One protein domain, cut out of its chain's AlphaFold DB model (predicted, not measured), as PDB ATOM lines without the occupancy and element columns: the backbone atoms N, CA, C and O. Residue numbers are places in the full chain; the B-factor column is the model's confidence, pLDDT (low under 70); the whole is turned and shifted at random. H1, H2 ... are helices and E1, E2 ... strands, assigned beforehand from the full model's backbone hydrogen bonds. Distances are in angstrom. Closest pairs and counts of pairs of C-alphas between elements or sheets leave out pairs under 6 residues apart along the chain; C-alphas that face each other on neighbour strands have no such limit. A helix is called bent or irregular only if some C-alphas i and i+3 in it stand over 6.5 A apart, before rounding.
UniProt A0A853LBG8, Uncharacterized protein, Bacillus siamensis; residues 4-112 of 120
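Overview. This is residues 4 to 112 of the 120 residues of an uncharacterized protein of Bacillus siamensis (UniProt A0A853LBG8). Three long helices lie lengthwise, H1 side by side with H2 on one side and with H4 on another, while H2 and H4 stay apart; a small hairpin of two strands, E1 and E2, and the short helix H3 sit at the end where H1 and H2 finish and H4 starts. H1 and H2 run the same way and H4 runs back, and a long link of residues 25 to 43 returns from the end of H1 to the start of H2. The printed part has 109 residues with four named helices and two named strands, in the order H1, H2, H3, E1, E2, H4, and its class is mostly helix; the sheet has the order E1, E2 and is antiparallel. The whole is only just compact, close to loose, with a radius of gyration of the C-alphas of 15.3 A, and its elongated outline spans 46 by 28 by 27 A.

Along the chain. H1 is residues 4 to 24 and measures 31.0 A from first to last C-alpha; C-alpha 4 stands at (3.706, -58.556, 49.396). H2 is residues 44 to 64 and measures 29.5 A; C-alpha 44 stands at (7.373, -58.528, 42.549). H2 has a kink of 46 degrees near residue 51, and it is irregular: C-alphas 50 and 53 are 7.1 A apart, and its line is a rough one. H3 is residues 69 to 72, 5.1 A long. E1 is residues 74 to 77, 9.3 A long, and E2 is residues 82 to 85, 10.2 A long. H4 is residues 86 to 110, the longest helix with 25 residues and 36.6 A, and its C-alpha 110 stands at (13.567, -62.209, 58.663).

Arrangement. H1 has its centre nearest to the mean of the C-alphas, at 3.4 A. H1 and H2 touch, with the C-alphas of His 18 and Phe 58 the closest at 6.1 A. They run the same way at a shallow tilt of 25 degrees. H1 and H4 touch too, with the C-alphas of Val 10 and Glu 97 the closest at 6.6 A. These two run opposite ways at a shallow tilt of 4 degrees. H2 and H4 are apart. At the end of H1, the closest C-alphas of H1 and E1 are those of His 24 and Ile 75, 5.7 A apart. E1 and E2 are a hairpin, antiparallel neighbours with an angle of 159 degrees between their directions. In this pair, N 75 and O 84 are within hydrogen-bond range at 2.8 A, and N 82 and O 77 at 3.1 A. H3 and H4 touch, with residues 86 to 88 of H4 alone; the closest C-alphas are those of Leu 70 and Gly 87, 4.4 A apart. H3 is apart from H1 and from H2. In H1 and H4 every O i to N i+4 pair is within hydrogen-bond range, in H2 15 of 17 are, and H3 is too short for such a pair.

Size, cuts and confidence. The C-alphas of Asn 26 and Glu 112 are the two farthest apart, at 46.8 A, while the first and last printed C-alphas, of Lys 4 and Glu 112, are 16.0 A apart. The printed part has no cut. The link from H1 to H2, 19 residues, is long, and its C-alphas lie 12 to 21 A from the mean of all C-alphas. The links H2 to H3, H3 to E1, E1 to E2 and E2 to H4 are tight. The mean pLDDT of the printed part is 92.7, and the model's confidence is under 70 at residues 26 to 32, within the long link.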
ATOM      1  N   LYS A   4       4.495 -58.754  50.621       95.19
ATOM      2  CA  LYS A   4       3.706 -58.556  49.396       95.19
ATOM      3  C   LYS A   4       2.814 -57.310  49.469       95.19
ATOM      4  O   LYS A   4       2.787 -56.513  48.535       95.19
ATOM      5  N   GLU A   5       2.100 -57.137  50.578       95.62
ATOM      6  CA  GLU A   5       1.266 -55.950  50.808       95.62
ATOM      7  C   GLU A   5       2.113 -54.678  50.918       95.62
ATOM      8  O   GLU A   5       1.702 -53.642  50.413       95.62
ATOM      9  N   MET A   6       3.315 -54.762  51.500       96.88
ATOM     10  CA  MET A   6       4.253 -53.639  51.581       96.88
ATOM     11  C   MET A   6       4.721 -53.170  50.202       96.88
ATOM     12  O   MET A   6       4.707 -51.974  49.934       96.88
ATOM     13  N   ILE A   7       5.085 -54.100  49.314       96.69
ATOM     14  CA  ILE A   7       5.474 -53.769  47.935       96.69
ATOM     15  C   ILE A   7       4.319 -53.057  47.220       96.69
ATOM     16  O   ILE A   7       4.524 -51.992  46.645       96.69
ATOM     17  N   LYS A   8       3.100 -53.611  47.294       96.19
ATOM     18  CA  LYS A   8       1.916 -52.984  46.686       96.19
ATOM     19  C   LYS A   8       1.669 -51.584  47.249       96.19
ATOM     20  O   LYS A   8       1.471 -50.656  46.478       96.19
ATOM     21  N   HIS A   9       1.722 -51.442  48.573       97.00
ATOM     22  CA  HIS A   9       1.486 -50.184  49.283       97.00
ATOM     23  C   HIS A   9       2.448 -49.074  48.854       97.00
ATOM     24  O   HIS A   9       2.005 -47.956  48.619       97.00
ATOM     25  N   VAL A  10       3.745 -49.363  48.711       97.38
ATOM     26  CA  VAL A  10       4.728 -48.353  48.279       97.38
ATOM     27  C   VAL A  10       4.469 -47.904  46.835       97.38
ATOM     28  O   VAL A  10       4.437 -46.704  46.571       97.38
ATOM     29  N   LEU A  11       4.221 -48.844  45.917       97.25
ATOM     30  CA  LEU A  11       3.959 -48.530  44.504       97.25
ATOM     31  C   LEU A  11       2.643 -47.756  44.315       97.25
ATOM     32  O   LEU A  11       2.577 -46.790  43.556       97.25
ATOM     33  N   GLU A  12       1.597 -48.159  45.036       96.81
ATOM     34  CA  GLU A  12       0.301 -47.482  45.039       96.81
ATOM     35  C   GLU A  12       0.397 -46.079  45.651       96.81
ATOM     36  O   GLU A  12      -0.199 -45.136  45.131       96.81
ATOM     37  N   ALA A  13       1.177 -45.913  46.724       96.69
ATOM     38  CA  ALA A  13       1.356 -44.621  47.373       96.69
ATOM     39  C   ALA A  13       2.002 -43.586  46.444       96.69
ATOM     40  O   ALA A  13       1.514 -42.459  46.405       96.69
ATOM     41  N   GLU A  14       3.041 -43.943  45.677       96.62
ATOM     42  CA  GLU A  14       3.646 -43.023  44.697       96.62
ATOM     43  C   GLU A  14       2.607 -42.540  43.681       96.62
ATOM     44  O   GLU A  14       2.462 -41.334  43.469       96.62
ATOM     45  N   PHE A  15       1.835 -43.468  43.108       95.75
ATOM     46  CA  PHE A  15       0.762 -43.129  42.177       95.75
ATOM     47  C   PHE A  15      -0.248 -42.167  42.815       95.75
ATOM     48  O   PHE A  15      -0.539 -41.115  42.249       95.75
ATOM     49  N   LEU A  16      -0.753 -42.488  44.010       95.00
ATOM     50  CA  LEU A  16      -1.750 -41.665  44.698       95.00
ATOM     51  C   LEU A  16      -1.210 -40.279  45.054       95.00
ATOM     52  O   LEU A  16      -1.917 -39.285  44.883       95.00
ATOM     53  N   TYR A  17       0.036 -40.191  45.520       95.44
ATOM     54  CA  TYR A  17       0.676 -38.906  45.765       95.44
ATOM     55  C   TYR A  17       0.813 -38.103  44.479       95.44
ATOM     56  O   TYR A  17       0.456 -36.930  44.481       95.44
ATOM     57  N   HIS A  18       1.239 -38.719  43.377       95.31
ATOM     58  CA  HIS A  18       1.330 -38.034  42.094       95.31
ATOM     59  C   HIS A  18      -0.033 -37.472  41.648       95.31
ATOM     60  O   HIS A  18      -0.113 -36.295  41.302       95.31
ATOM     61  N   GLN A  19      -1.119 -38.247  41.771       93.25
ATOM     62  CA  GLN A  19      -2.477 -37.759  41.483       93.25
ATOM     63  C   GLN A  19      -2.877 -36.572  42.374       93.25
ATOM     64  O   GLN A  19      -3.465 -35.602  41.895       93.25
ATOM     65  N   ILE A  20      -2.528 -36.613  43.667       92.25
ATOM     66  CA  ILE A  20      -2.752 -35.486  44.583       92.25
ATOM     67  C   ILE A  20      -2.004 -34.241  44.096       92.25
ATOM     68  O   ILE A  20      -2.576 -33.156  44.145       92.25
ATOM     69  N   LEU A  21      -0.756 -34.368  43.643       93.62
ATOM     70  CA  LEU A  21       0.024 -33.224  43.164       93.62
ATOM     71  C   LEU A  21      -0.589 -32.615  41.897       93.62
ATOM     72  O   LEU A  21      -0.847 -31.413  41.878       93.62
ATOM     73  N   LEU A  22      -0.908 -33.440  40.892       91.56
ATOM     74  CA  LEU A  22      -1.499 -32.986  39.624       91.56
ATOM     75  C   LEU A  22      -2.823 -32.242  39.839       91.56
ATOM     76  O   LEU A  22      -3.005 -31.139  39.322       91.56
ATOM     77  N   LYS A  23      -3.706 -32.791  40.684       88.12
ATOM     78  CA  LYS A  23      -5.004 -32.183  41.007       88.12
ATOM     79  C   LYS A  23      -4.878 -30.749  41.533       88.12
ATOM     80  O   LYS A  23      -5.710 -29.904  41.218       88.12
ATOM     81  N   HIS A  24      -3.860 -30.466  42.345       84.25
ATOM     82  CA  HIS A  24      -3.673 -29.148  42.968       84.25
ATOM     83  C   HIS A  24      -2.876 -28.169  42.105       84.25
ATOM     84  O   HIS A  24      -2.789 -26.992  42.442       84.25
ATOM     85  N   MET A  25      -2.328 -28.632  40.982       81.62
ATOM     86  CA  MET A  25      -1.615 -27.796  40.017       81.62
ATOM     87  C   MET A  25      -2.489 -27.380  38.827       81.62
ATOM     88  O   MET A  25      -1.978 -26.794  37.879       81.62
ATOM     89  N   ASN A  26      -3.803 -27.642  38.882       68.56
ATOM     90  CA  ASN A  26      -4.743 -27.442  37.771       68.56
ATOM     91  C   ASN A  26      -4.318 -28.147  36.472       68.56
ATOM     92  O   ASN A  26      -4.789 -27.792  35.390       68.56
ATOM     93  N   GLU A  27      -3.454 -29.156  36.575       64.06
ATOM     94  CA  GLU A  27      -3.238 -30.088  35.482       64.06
ATOM     95  C   GLU A  27      -4.537 -30.876  35.278       64.06
ATOM     96  O   GLU A  27      -5.260 -31.111  36.256       64.06
ATOM     97  N   PRO A  28      -4.877 -31.288  34.044       55.00
ATOM     98  CA  PRO A  28      -6.018 -32.155  33.798       55.00
ATOM     99  C   PRO A  28      -5.813 -33.506  34.500       55.00
ATOM    100  O   PRO A  28      -5.356 -34.478  33.907       55.00
ATOM    101  N   SER A  29      -6.142 -33.588  35.786       56.22
ATOM    102  CA  SER A  29      -6.327 -34.856  36.468       56.22
ATOM    103  C   SER A  29      -7.766 -35.265  36.194       56.22
ATOM    104  O   SER A  29      -8.690 -34.822  36.883       56.22
ATOM    105  N   GLU A  30      -7.988 -36.084  35.168       55.78
ATOM    106  CA  GLU A  30      -9.193 -36.910  35.197       55.78
ATOM    107  C   GLU A  30      -9.181 -37.667  36.532       55.78
ATOM    108  O   GLU A  30      -8.110 -38.067  36.999       55.78
ATOM    109  N   GLU A  31     -10.335 -37.827  37.184       59.12
ATOM    110  CA  GLU A  31     -10.451 -38.731  38.331       59.12
ATOM    111  C   GLU A  31     -10.189 -40.158  37.833       59.12
ATOM    112  O   GLU A  31     -11.103 -40.923  37.529       59.12
ATOM    113  N   SER A  32      -8.912 -40.492  37.668       68.12
ATOM    114  CA  SER A  32      -8.488 -41.775  37.157       68.12
ATOM    115  C   SER A  32      -8.672 -42.781  38.284       68.12
ATOM    116  O   SER A  32      -8.143 -42.577  39.388       68.12
ATOM    117  N   PRO A  33      -9.457 -43.849  38.065       85.06
ATOM    118  CA  PRO A  33      -9.661 -44.856  39.085       85.06
ATOM    119  C   PRO A  33      -8.305 -45.433  39.480       85.06
ATOM    120  O   PRO A  33      -7.476 -45.739  38.625       85.06
ATOM    121  N   ASN A  34      -8.086 -45.604  40.783       91.62
ATOM    122  CA  ASN A  34      -6.838 -46.156  41.282       91.62
ATOM    123  C   ASN A  34      -6.610 -47.566  40.690       91.62
ATOM    124  O   ASN A  34      -7.328 -48.508  41.056       91.62
ATOM    125  N   PRO A  35      -5.608 -47.742  39.807       92.94
ATOM    126  CA  PRO A  35      -5.438 -48.970  39.042       92.94
ATOM    127  C   PRO A  35      -4.879 -50.108  39.910       92.94
ATOM    128  O   PRO A  35      -4.899 -51.270  39.505       92.94
ATOM    129  N   TYR A  36      -4.428 -49.806  41.133       93.69
ATOM    130  CA  TYR A  36      -3.987 -50.798  42.105       93.69
ATOM    131  C   TYR A  36      -5.162 -51.485  42.817       93.69
ATOM    132  O   TYR A  36      -5.003 -52.626  43.256       93.69
ATOM    133  N   VAL A  37      -6.353 -50.873  42.895       90.56
ATOM    134  CA  VAL A  37      -7.514 -51.449  43.610       90.56
ATOM    135  C   VAL A  37      -7.995 -52.745  42.957       90.56
ATOM    136  O   VAL A  37      -8.199 -53.746  43.641       90.56
ATOM    137  N   SER A  38      -8.138 -52.755  41.633       84.00
ATOM    138  CA  SER A  38      -8.622 -53.915  40.869       84.00
ATOM    139  C   SER A  38      -7.527 -54.935  40.550       84.00
ATOM    140  O   SER A  38      -7.819 -56.042  40.091       84.00
ATOM    141  N   LYS A  39      -6.258 -54.593  40.799       88.75
ATOM    142  CA  LYS A  39      -5.121 -55.437  40.448       88.75
ATOM    143  C   LYS A  39      -4.796 -56.455  41.540       88.75
ATOM    144  O   LYS A  39      -4.355 -56.124  42.648       88.75
ATOM    145  N   THR A  40      -4.916 -57.726  41.168       93.00
ATOM    146  CA  THR A  40      -4.353 -58.843  41.927       93.00
ATOM    147  C   THR A  40      -2.836 -58.817  41.814       93.00
ATOM    148  O   THR A  40      -2.276 -58.844  40.715       93.00
ATOM    149  N   PHE A  41      -2.162 -58.798  42.960       94.31
ATOM    150  CA  PHE A  41      -0.710 -58.899  43.000       94.31
ATOM    151  C   PHE A  41      -0.282 -60.316  42.624       94.31
ATOM    152  O   PHE A  41      -0.719 -61.286  43.261       94.31
ATOM    153  N   THR A  42       0.628 -60.421  41.659       92.31
ATOM    154  CA  THR A  42       1.160 -61.695  41.156       92.31
ATOM    155  C   THR A  42       2.580 -61.946  41.659       92.31
ATOM    156  O   THR A  42       2.777 -62.786  42.535       92.31
ATOM    157  N   THR A  43       3.559 -61.197  41.156       96.38
ATOM    158  CA  THR A  43       4.986 -61.323  41.479       96.38
ATOM    159  C   THR A  43       5.618 -59.943  41.610       96.38
ATOM    160  O   THR A  43       5.167 -59.003  40.964       96.38
ATOM    161  N   ALA A  44       6.693 -59.815  42.393       94.38
ATOM    162  CA  ALA A  44       7.373 -58.528  42.549       94.38
ATOM    163  C   ALA A  44       7.831 -57.919  41.201       94.38
ATOM    164  O   ALA A  44       7.499 -56.762  40.960       94.38
ATOM    165  N   PRO A  45       8.468 -58.660  40.265       97.00
ATOM    166  CA  PRO A  45       8.785 -58.113  38.941       97.00
ATOM    167  C   PRO A  45       7.549 -57.680  38.141       97.00
ATOM    168  O   PRO A  45       7.589 -56.665  37.453       97.00
ATOM    169  N   GLY A  46       6.440 -58.420  38.249       97.44
ATOM    170  CA  GLY A  46       5.185 -58.064  37.585       97.44
ATOM    171  C   GLY A  46       4.563 -56.777  38.133       97.44
ATOM    172  O   GLY A  46       4.003 -55.999  37.366       97.44
ATOM    173  N   GLU A  47       4.683 -56.527  39.438       96.94
ATOM    174  CA  GLU A  47       4.261 -55.255  40.034       96.94
ATOM    175  C   GLU A  47       5.166 -54.093  39.611       96.94
ATOM    176  O   GLU A  47       4.661 -53.012  39.320       96.94
ATOM    177  N   LEU A  48       6.483 -54.314  39.520       96.88
ATOM    178  CA  LEU A  48       7.429 -53.289  39.068       96.88
ATOM    179  C   LEU A  48       7.190 -52.890  37.608       96.88
ATOM    180  O   LEU A  48       7.141 -51.700  37.304       96.88
ATOM    181  N   GLU A  49       6.991 -53.855  36.705       97.69
ATOM    182  CA  GLU A  49       6.674 -53.545  35.302       97.69
ATOM    183  C   GLU A  49       5.317 -52.845  35.161       97.69
ATOM    184  O   GLU A  49       5.180 -51.939  34.342       97.69
ATOM    185  N   PHE A  50       4.336 -53.196  35.997       96.62
ATOM    186  CA  PHE A  50       3.057 -52.487  36.051       96.62
ATOM    187  C   PHE A  50       3.198 -51.038  36.543       96.62
ATOM    188  O   PHE A  50       2.537 -50.152  36.011       96.62
ATOM    189  N   ALA A  51       4.052 -50.789  37.538       97.00
ATOM    190  CA  ALA A  51       4.237 -49.462  38.127       97.00
ATOM    191  C   ALA A  51       5.107 -48.518  37.274       97.00
ATOM    192  O   ALA A  51       5.030 -47.297  37.395       97.00
ATOM    193  N   LYS A  52       5.934 -49.080  36.389       97.94
ATOM    194  CA  LYS A  52       6.896 -48.380  35.528       97.94
ATOM    195  C   LYS A  52       6.356 -47.164  34.753       97.94
ATOM    196  O   LYS A  52       7.053 -46.143  34.760       97.94
ATOM    197  N   PRO A  53       5.179 -47.206  34.090       97.31
ATOM    198  CA  PRO A  53       4.616 -46.016  33.452       97.31
ATOM    199  C   PRO A  53       4.347 -44.897  34.466       97.31
ATOM    200  O   PRO A  53       4.822 -43.783  34.263       97.31
ATOM    201  N   PHE A  54       3.719 -45.203  35.605       96.56
ATOM    202  CA  PHE A  54       3.421 -44.212  36.647       96.56
ATOM    203  C   PHE A  54       4.693 -43.597  37.241       96.56
ATOM    204  O   PHE A  54       4.760 -42.384  37.432       96.56
ATOM    205  N   ARG A  55       5.737 -44.408  37.450       97.31
ATOM    206  CA  ARG A  55       7.053 -43.920  37.886       97.31
ATOM    207  C   ARG A  55       7.681 -42.981  36.859       97.31
ATOM    208  O   ARG A  55       8.290 -41.975  37.220       97.31
ATOM    209  N   THR A  56       7.553 -43.301  35.573       98.06
ATOM    210  CA  THR A  56       8.080 -42.467  34.481       98.06
ATOM    211  C   THR A  56       7.362 -41.122  34.427       98.06
ATOM    212  O   THR A  56       8.014 -40.085  34.310       98.06
ATOM    213  N   GLU A  57       6.037 -41.128  34.562       96.25
ATOM    214  CA  GLU A  57       5.218 -39.917  34.624       96.25
ATOM    215  C   GLU A  57       5.572 -39.070  35.849       96.25
ATOM    216  O   GLU A  57       5.855 -37.884  35.699       96.25
ATOM    217  N   PHE A  58       5.668 -39.680  37.035       96.62
ATOM    218  CA  PHE A  58       6.046 -38.977  38.261       96.62
ATOM    219  C   PHE A  58       7.427 -38.324  38.138       96.62
ATOM    220  O   PHE A  58       7.590 -37.143  38.426       96.62
ATOM    221  N   LEU A  59       8.432 -39.044  37.630       97.62
ATOM    222  CA  LEU A  59       9.763 -38.469  37.416       97.62
ATOM    223  C   LEU A  59       9.779 -37.375  36.343       97.62
ATOM    224  O   LEU A  59      10.591 -36.455  36.430       97.62
ATOM    225  N   THR A  60       8.922 -37.473  35.327       97.50
ATOM    226  CA  THR A  60       8.768 -36.422  34.312       97.50
ATOM    227  C   THR A  60       8.184 -35.161  34.939       97.50
ATOM    228  O   THR A  60       8.738 -34.084  34.737       97.50
ATOM    229  N   PHE A  61       7.153 -35.311  35.773       95.31
ATOM    230  CA  PHE A  61       6.569 -34.232  36.563       95.31
ATOM    231  C   PHE A  61       7.603 -33.563  37.480       95.31
ATOM    232  O   PHE A  61       7.764 -32.347  37.446       95.31
ATOM    233  N   ILE A  62       8.383 -34.333  38.248       96.31
ATOM    234  CA  ILE A  62       9.422 -33.758  39.120       96.31
ATOM    235  C   ILE A  62      10.440 -32.943  38.315       96.31
ATOM    236  O   ILE A  62      10.857 -31.871  38.744       96.31
ATOM    237  N   LYS A  63      10.825 -33.428  37.129       97.19
ATOM    238  CA  LYS A  63      11.784 -32.742  36.251       97.19
ATOM    239  C   LYS A  63      11.227 -31.483  35.591       97.19
ATOM    240  O   LYS A  63      12.027 -30.677  35.124       97.19
ATOM    241  N   SER A  64       9.905 -31.317  35.512       95.56
ATOM    242  CA  SER A  64       9.300 -30.096  34.970       95.56
ATOM    243  C   SER A  64       9.196 -28.962  35.988       95.56
ATOM    244  O   SER A  64       8.957 -27.825  35.586       95.56
ATOM    245  N   LEU A  65       9.378 -29.247  37.282       95.88
ATOM    246  CA  LEU A  65       9.302 -28.241  38.339       95.88
ATOM    247  C   LEU A  65      10.519 -27.311  38.318       95.88
ATOM    248  O   LEU A  65      11.656 -27.743  38.119       95.88
ATOM    249  N   ASN A  66      10.281 -26.033  38.597       96.19
ATOM    250  CA  ASN A  66      11.326 -25.061  38.900       96.19
ATOM    251  C   ASN A  66      11.434 -24.819  40.420       96.19
ATOM    252  O   ASN A  66      10.566 -25.205  41.199       96.19
ATOM    253  N   GLU A  67      12.505 -24.158  40.864       96.62
ATOM    254  CA  GLU A  67      12.756 -23.910  42.293       96.62
ATOM    255  C   GLU A  67      11.633 -23.108  42.971       96.62
ATOM    256  O   GLU A  67      11.265 -23.386  44.113       96.62
ATOM    257  N   THR A  68      11.043 -22.140  42.264       97.25
ATOM    258  CA  THR A  68       9.975 -21.307  42.830       97.25
ATOM    259  C   THR A  68       8.667 -22.075  43.005       97.25
ATOM    260  O   THR A  68       7.912 -21.772  43.929       97.25
ATOM    261  N   ASP A  69       8.428 -23.121  42.209       96.06
ATOM    262  CA  ASP A  69       7.256 -23.989  42.357       96.06
ATOM    263  C   ASP A  69       7.229 -24.660  43.733       96.06
ATOM    264  O   ASP A  69       6.165 -24.792  44.338       96.06
ATOM    265  N   LEU A  70       8.399 -25.023  44.271       96.75
ATOM    266  CA  LEU A  70       8.522 -25.725  45.551       96.75
ATOM    267  C   LEU A  70       7.924 -24.941  46.724       96.75
ATOM    268  O   LEU A  70       7.423 -25.559  47.660       96.75
ATOM    269  N   THR A  71       7.965 -23.609  46.667       97.12
ATOM    270  CA  THR A  71       7.512 -22.712  47.746       97.12
ATOM    271  C   THR A  71       6.185 -22.021  47.421       97.12
ATOM    272  O   THR A  71       5.361 -21.787  48.315       97.12
ATOM    273  N   ASN A  72       5.936 -21.730  46.139       95.75
ATOM    274  CA  ASN A  72       4.751 -21.003  45.691       95.75
ATOM    275  C   ASN A  72       3.529 -21.905  45.494       95.75
ATOM    276  O   ASN A  72       2.409 -21.472  45.771       95.75
ATOM    277  N   ILE A  73       3.720 -23.150  45.048       95.06
ATOM    278  CA  ILE A  73       2.607 -24.084  44.862       95.06
ATOM    279  C   ILE A  73       2.182 -24.628  46.224       95.06
ATOM    280  O   ILE A  73       2.996 -25.143  46.997       95.06
ATOM    281  N   LYS A  74       0.883 -24.518  46.514       94.88
ATOM    282  CA  LYS A  74       0.269 -25.058  47.727       94.88
ATOM    283  C   LYS A  74      -0.575 -26.279  47.384       94.88
ATOM    284  O   LYS A  74      -1.439 -26.231  46.516       94.88
ATOM    285  N   ILE A  75      -0.336 -27.362  48.109       94.81
ATOM    286  CA  ILE A  75      -1.126 -28.583  48.062       94.81
ATOM    287  C   ILE A  75      -2.158 -28.495  49.185       94.81
ATOM    288  O   ILE A  75      -1.828 -28.666  50.365       94.81
ATOM    289  N   ASP A  76      -3.393 -28.169  48.811       91.81
ATOM    290  CA  ASP A  76      -4.506 -28.037  49.746       91.81
ATOM    291  C   ASP A  76      -5.095 -29.410  50.076       91.81
ATOM    292  O   ASP A  76      -5.743 -30.064  49.271       91.81
ATOM    293  N   ARG A  77      -4.852 -29.868  51.297       89.75
ATOM    294  CA  ARG A  77      -5.409 -31.106  51.834       89.75
ATOM    295  C   ARG A  77      -6.209 -30.810  53.091       89.75
ATOM    296  O   ARG A  77      -6.121 -31.523  54.094       89.75
ATOM    297  N   SER A  78      -6.978 -29.723  53.058       90.75
ATOM    298  CA  SER A  78      -7.857 -29.327  54.160       90.75
ATOM    299  C   SER A  78      -8.901 -30.404  54.479       90.75
ATOM    300  O   SER A  78      -9.330 -30.503  55.626       90.75
ATOM    301  N   ASP A  79      -9.223 -31.283  53.519       88.94
ATOM    302  CA  ASP A  79     -10.017 -32.506  53.714       88.94
ATOM    303  C   ASP A  79      -9.432 -33.447  54.782       88.94
ATOM    304  O   ASP A  79     -10.171 -34.149  55.469       88.94
ATOM    305  N   VAL A  80      -8.109 -33.432  54.952       89.31
ATOM    306  CA  VAL A  80      -7.368 -34.199  55.966       89.31
ATOM    307  C   VAL A  80      -6.562 -33.297  56.912       89.31
ATOM    308  O   VAL A  80      -5.670 -33.770  57.618       89.31
ATOM    309  N   GLY A  81      -6.896 -32.002  56.961       92.19
ATOM    310  CA  GLY A  81      -6.452 -31.068  57.995       92.19
ATOM    311  C   GLY A  81      -5.113 -30.363  57.765       92.19
ATOM    312  O   GLY A  81      -4.511 -29.922  58.743       92.19
ATOM    313  N   TYR A  82      -4.614 -30.244  56.527       92.19
ATOM    314  CA  TYR A  82      -3.396 -29.462  56.274       92.19
ATOM    315  C   TYR A  82      -3.340 -28.798  54.894       92.19
ATOM    316  O   TYR A  82      -3.859 -29.313  53.915       92.19
ATOM    317  N   VAL A  83      -2.597 -27.695  54.803       94.38
ATOM    318  CA  VAL A  83      -2.150 -27.092  53.540       94.38
ATOM    319  C   VAL A  83      -0.632 -27.013  53.595       94.38
ATOM    320  O   VAL A  83      -0.079 -26.552  54.596       94.38
ATOM    321  N   ARG A  84       0.049 -27.511  52.563       94.88
ATOM    322  CA  ARG A  84       1.517 -27.610  52.536       94.88
ATOM    323  C   ARG A  84       2.089 -27.038  51.257       94.88
ATOM    324  O   ARG A  84       1.420 -26.994  50.231       94.88
ATOM    325  N   GLU A  85       3.340 -26.617  51.329       97.06
ATOM    326  CA  GLU A  85       4.135 -26.309  50.145       97.06
ATOM    327  C   GLU A  85       4.415 -27.574  49.339       97.06
ATOM    328  O   GLU A  85       4.505 -28.670  49.900       97.06
ATOM    329  N   LEU A  86       4.568 -27.427  48.021       96.88
ATOM    330  CA  LEU A  86       4.922 -28.542  47.148       96.88
ATOM    331  C   LEU A  86       6.217 -29.215  47.613       96.88
ATOM    332  O   LEU A  86       6.252 -30.437  47.727       96.88
ATOM    333  N   GLY A  87       7.248 -28.439  47.956       97.38
ATOM    334  CA  GLY A  87       8.516 -28.976  48.457       97.38
ATOM    335  C   GLY A  87       8.349 -29.830  49.719       97.38
ATOM    336  O   GLY A  87       8.914 -30.918  49.808       97.38
ATOM    337  N   ASP A  88       7.511 -29.391  50.660       97.00
ATOM    338  CA  ASP A  88       7.191 -30.149  51.876       97.00
ATOM    339  C   ASP A  88       6.434 -31.451  51.552       97.00
ATOM    340  O   ASP A  88       6.734 -32.518  52.090       97.00
ATOM    341  N   MET A  89       5.503 -31.407  50.594       96.00
ATOM    342  CA  MET A  89       4.829 -32.614  50.116       96.00
ATOM    343  C   MET A  89       5.785 -33.595  49.430       96.00
ATOM    344  O   MET A  89       5.690 -34.793  49.689       96.00
ATOM    345  N   LEU A  90       6.728 -33.119  48.614       97.31
ATOM    346  CA  LEU A  90       7.735 -33.968  47.969       97.31
ATOM    347  C   LEU A  90       8.669 -34.631  48.990       97.31
ATOM    348  O   LEU A  90       8.920 -35.834  48.903       97.31
ATOM    349  N   LEU A  91       9.120 -33.882  50.001       97.38
ATOM    350  CA  LEU A  91       9.905 -34.432  51.111       97.38
ATOM    351  C   LEU A  91       9.138 -35.522  51.859       97.38
ATOM    352  O   LEU A  91       9.703 -36.558  52.210       97.38
ATOM    353  N   ARG A  92       7.835 -35.326  52.067       95.00
ATOM    354  CA  ARG A  92       6.984 -36.319  52.723       95.00
ATOM    355  C   ARG A  92       6.863 -37.620  51.925       95.00
ATOM    356  O   ARG A  92       6.833 -38.683  52.544       95.00
ATOM    357  N   ILE A  93       6.811 -37.550  50.593       96.56
ATOM    358  CA  ILE A  93       6.797 -38.737  49.717       96.56
ATOM    359  C   ILE A  93       8.103 -39.522  49.889       96.56
ATOM    360  O   ILE A  93       8.066 -40.708  50.208       96.56
ATOM    361  N   ALA A  94       9.253 -38.848  49.785       96.25
ATOM    362  CA  ALA A  94      10.560 -39.486  49.955       96.25
ATOM    363  C   ALA A  94      10.751 -40.074  51.368       96.25
ATOM    364  O   ALA A  94      11.302 -41.166  51.535       96.25
ATOM    365  N   TYR A  95      10.262 -39.380  52.399       97.31
ATOM    366  CA  TYR A  95      10.291 -39.873  53.776       97.31
ATOM    367  C   TYR A  95       9.431 -41.132  53.958       97.31
ATOM    368  O   TYR A  95       9.877 -42.100  54.573       97.31
ATOM    369  N   HIS A  96       8.215 -41.151  53.402       97.56
ATOM    370  CA  HIS A  96       7.333 -42.323  53.421       97.56
ATOM    371  C   HIS A  96       7.999 -43.540  52.767       97.56
ATOM    372  O   HIS A  96       8.039 -44.614  53.375       97.56
ATOM    373  N   GLU A  97       8.606 -43.354  51.594       95.88
ATOM    374  CA  GLU A  97       9.341 -44.410  50.897       95.88
ATOM    375  C   GLU A  97      10.551 -44.902  51.710       95.88
ATOM    376  O   GLU A  97      10.780 -46.108  51.805       95.88
ATOM    377  N   SER A  98      11.275 -44.001  52.381       95.56
ATOM    378  CA  SER A  98      12.418 -44.348  53.243       95.56
ATOM    379  C   SER A  98      12.000 -45.194  54.453       95.56
ATOM    380  O   SER A  98      12.636 -46.207  54.761       95.56
ATOM    381  N   VAL A  99      10.892 -44.835  55.113       96.88
ATOM    382  CA  VAL A  99      10.328 -45.608  56.235       96.88
ATOM    383  C   VAL A  99       9.955 -47.022  55.787       96.88
ATOM    384  O   VAL A  99      10.314 -48.003  56.444       96.88
ATOM    385  N   HIS A 100       9.259 -47.150  54.657       97.50
ATOM    386  CA  HIS A 100       8.829 -48.455  54.153       97.50
ATOM    387  C   HIS A 100       9.975 -49.275  53.559       97.50
ATOM    388  O   HIS A 100       9.973 -50.499  53.676       97.50
ATOM    389  N   THR A 101      11.004 -48.624  53.025       95.94
ATOM    390  CA  THR A 101      12.265 -49.266  52.641       95.94
ATOM    391  C   THR A 101      12.934 -49.936  53.841       95.94
ATOM    392  O   THR A 101      13.337 -51.097  53.752       95.94
ATOM    393  N   GLY A 102      12.975 -49.272  55.002       95.06
ATOM    394  CA  GLY A 102      13.456 -49.883  56.246       95.06
ATOM    395  C   GLY A 102      12.660 -51.132  56.652       95.06
ATOM    396  O   GLY A 102      13.241 -52.150  57.025       95.06
ATOM    397  N   GLN A 103      11.332 -51.092  56.510       95.81
ATOM    398  CA  GLN A 103      10.461 -52.240  56.792       95.81
ATOM    399  C   GLN A 103      10.644 -53.384  55.780       95.81
ATOM    400  O   GLN A 103      10.637 -54.551  56.165       95.81
ATOM    401  N   LEU A 104      10.851 -53.075  54.495       95.69
ATOM    402  CA  LEU A 104      11.176 -54.074  53.472       95.69
ATOM    403  C   LEU A 104      12.497 -54.779  53.777       95.69
ATOM    404  O   LEU A 104      12.549 -56.006  53.725       95.69
ATOM    405  N   LEU A 105      13.538 -54.038  54.166       95.38
ATOM    406  CA  LEU A 105      14.807 -54.632  54.590       95.38
ATOM    407  C   LEU A 105      14.637 -55.583  55.779       95.38
ATOM    408  O   LEU A 105      15.314 -56.611  55.837       95.38
ATOM    409  N   ASP A 106      13.740 -55.266  56.712       95.56
ATOM    410  CA  ASP A 106      13.443 -56.133  57.849       95.56
ATOM    411  C   ASP A 106      12.728 -57.431  57.437       95.56
ATOM    412  O   ASP A 106      13.107 -58.514  57.891       95.56
ATOM    413  N   TYR A 107      11.782 -57.368  56.490       96.31
ATOM    414  CA  TYR A 107      11.192 -58.580  55.904       96.31
ATOM    415  C   TYR A 107      12.246 -59.456  55.234       96.31
ATOM    416  O   TYR A 107      12.278 -60.664  55.467       96.31
ATOM    417  N   LEU A 108      13.123 -58.856  54.424       94.94
ATOM    418  CA  LEU A 108      14.204 -59.588  53.768       94.94
ATOM    419  C   LEU A 108      15.169 -60.199  54.796       94.94
ATOM    420  O   LEU A 108      15.674 -61.301  54.601       94.94
ATOM    421  N   ARG A 109      15.399 -59.513  55.925       95.62
ATOM    422  CA  ARG A 109      16.226 -60.032  57.020       95.62
ATOM    423  C   ARG A 109      15.599 -61.239  57.682       95.62
ATOM    424  O   ARG A 109      16.277 -62.246  57.846       95.62
ATOM    425  N   THR A 110      14.325 -61.133  58.023       96.75
ATOM    426  CA  THR A 110      13.567 -62.209  58.663       96.75
ATOM    427  C   THR A 110      13.454 -63.438  57.758       96.75
ATOM    428  O   THR A 110      13.466 -64.560  58.246       96.75
ATOM    429  N   ALA A 111      13.379 -63.236  56.440       95.88
ATOM    430  CA  ALA A 111      13.322 -64.310  55.452       95.88
ATOM    431  C   ALA A 111      14.695 -64.908  55.084       95.88
ATOM    432  O   ALA A 111      14.750 -65.763  54.206       95.88
ATOM    433  N   GLU A 112      15.787 -64.445  55.708       96.56
ATOM    434  CA  GLU A 112      17.162 -64.889  55.430       96.56
ATOM    435  C   GLU A 112      17.574 -64.769  53.949       96.56
ATOM    436  O   GLU A 112      18.420 -65.515  53.457       96.56
TER     437      GLU A 112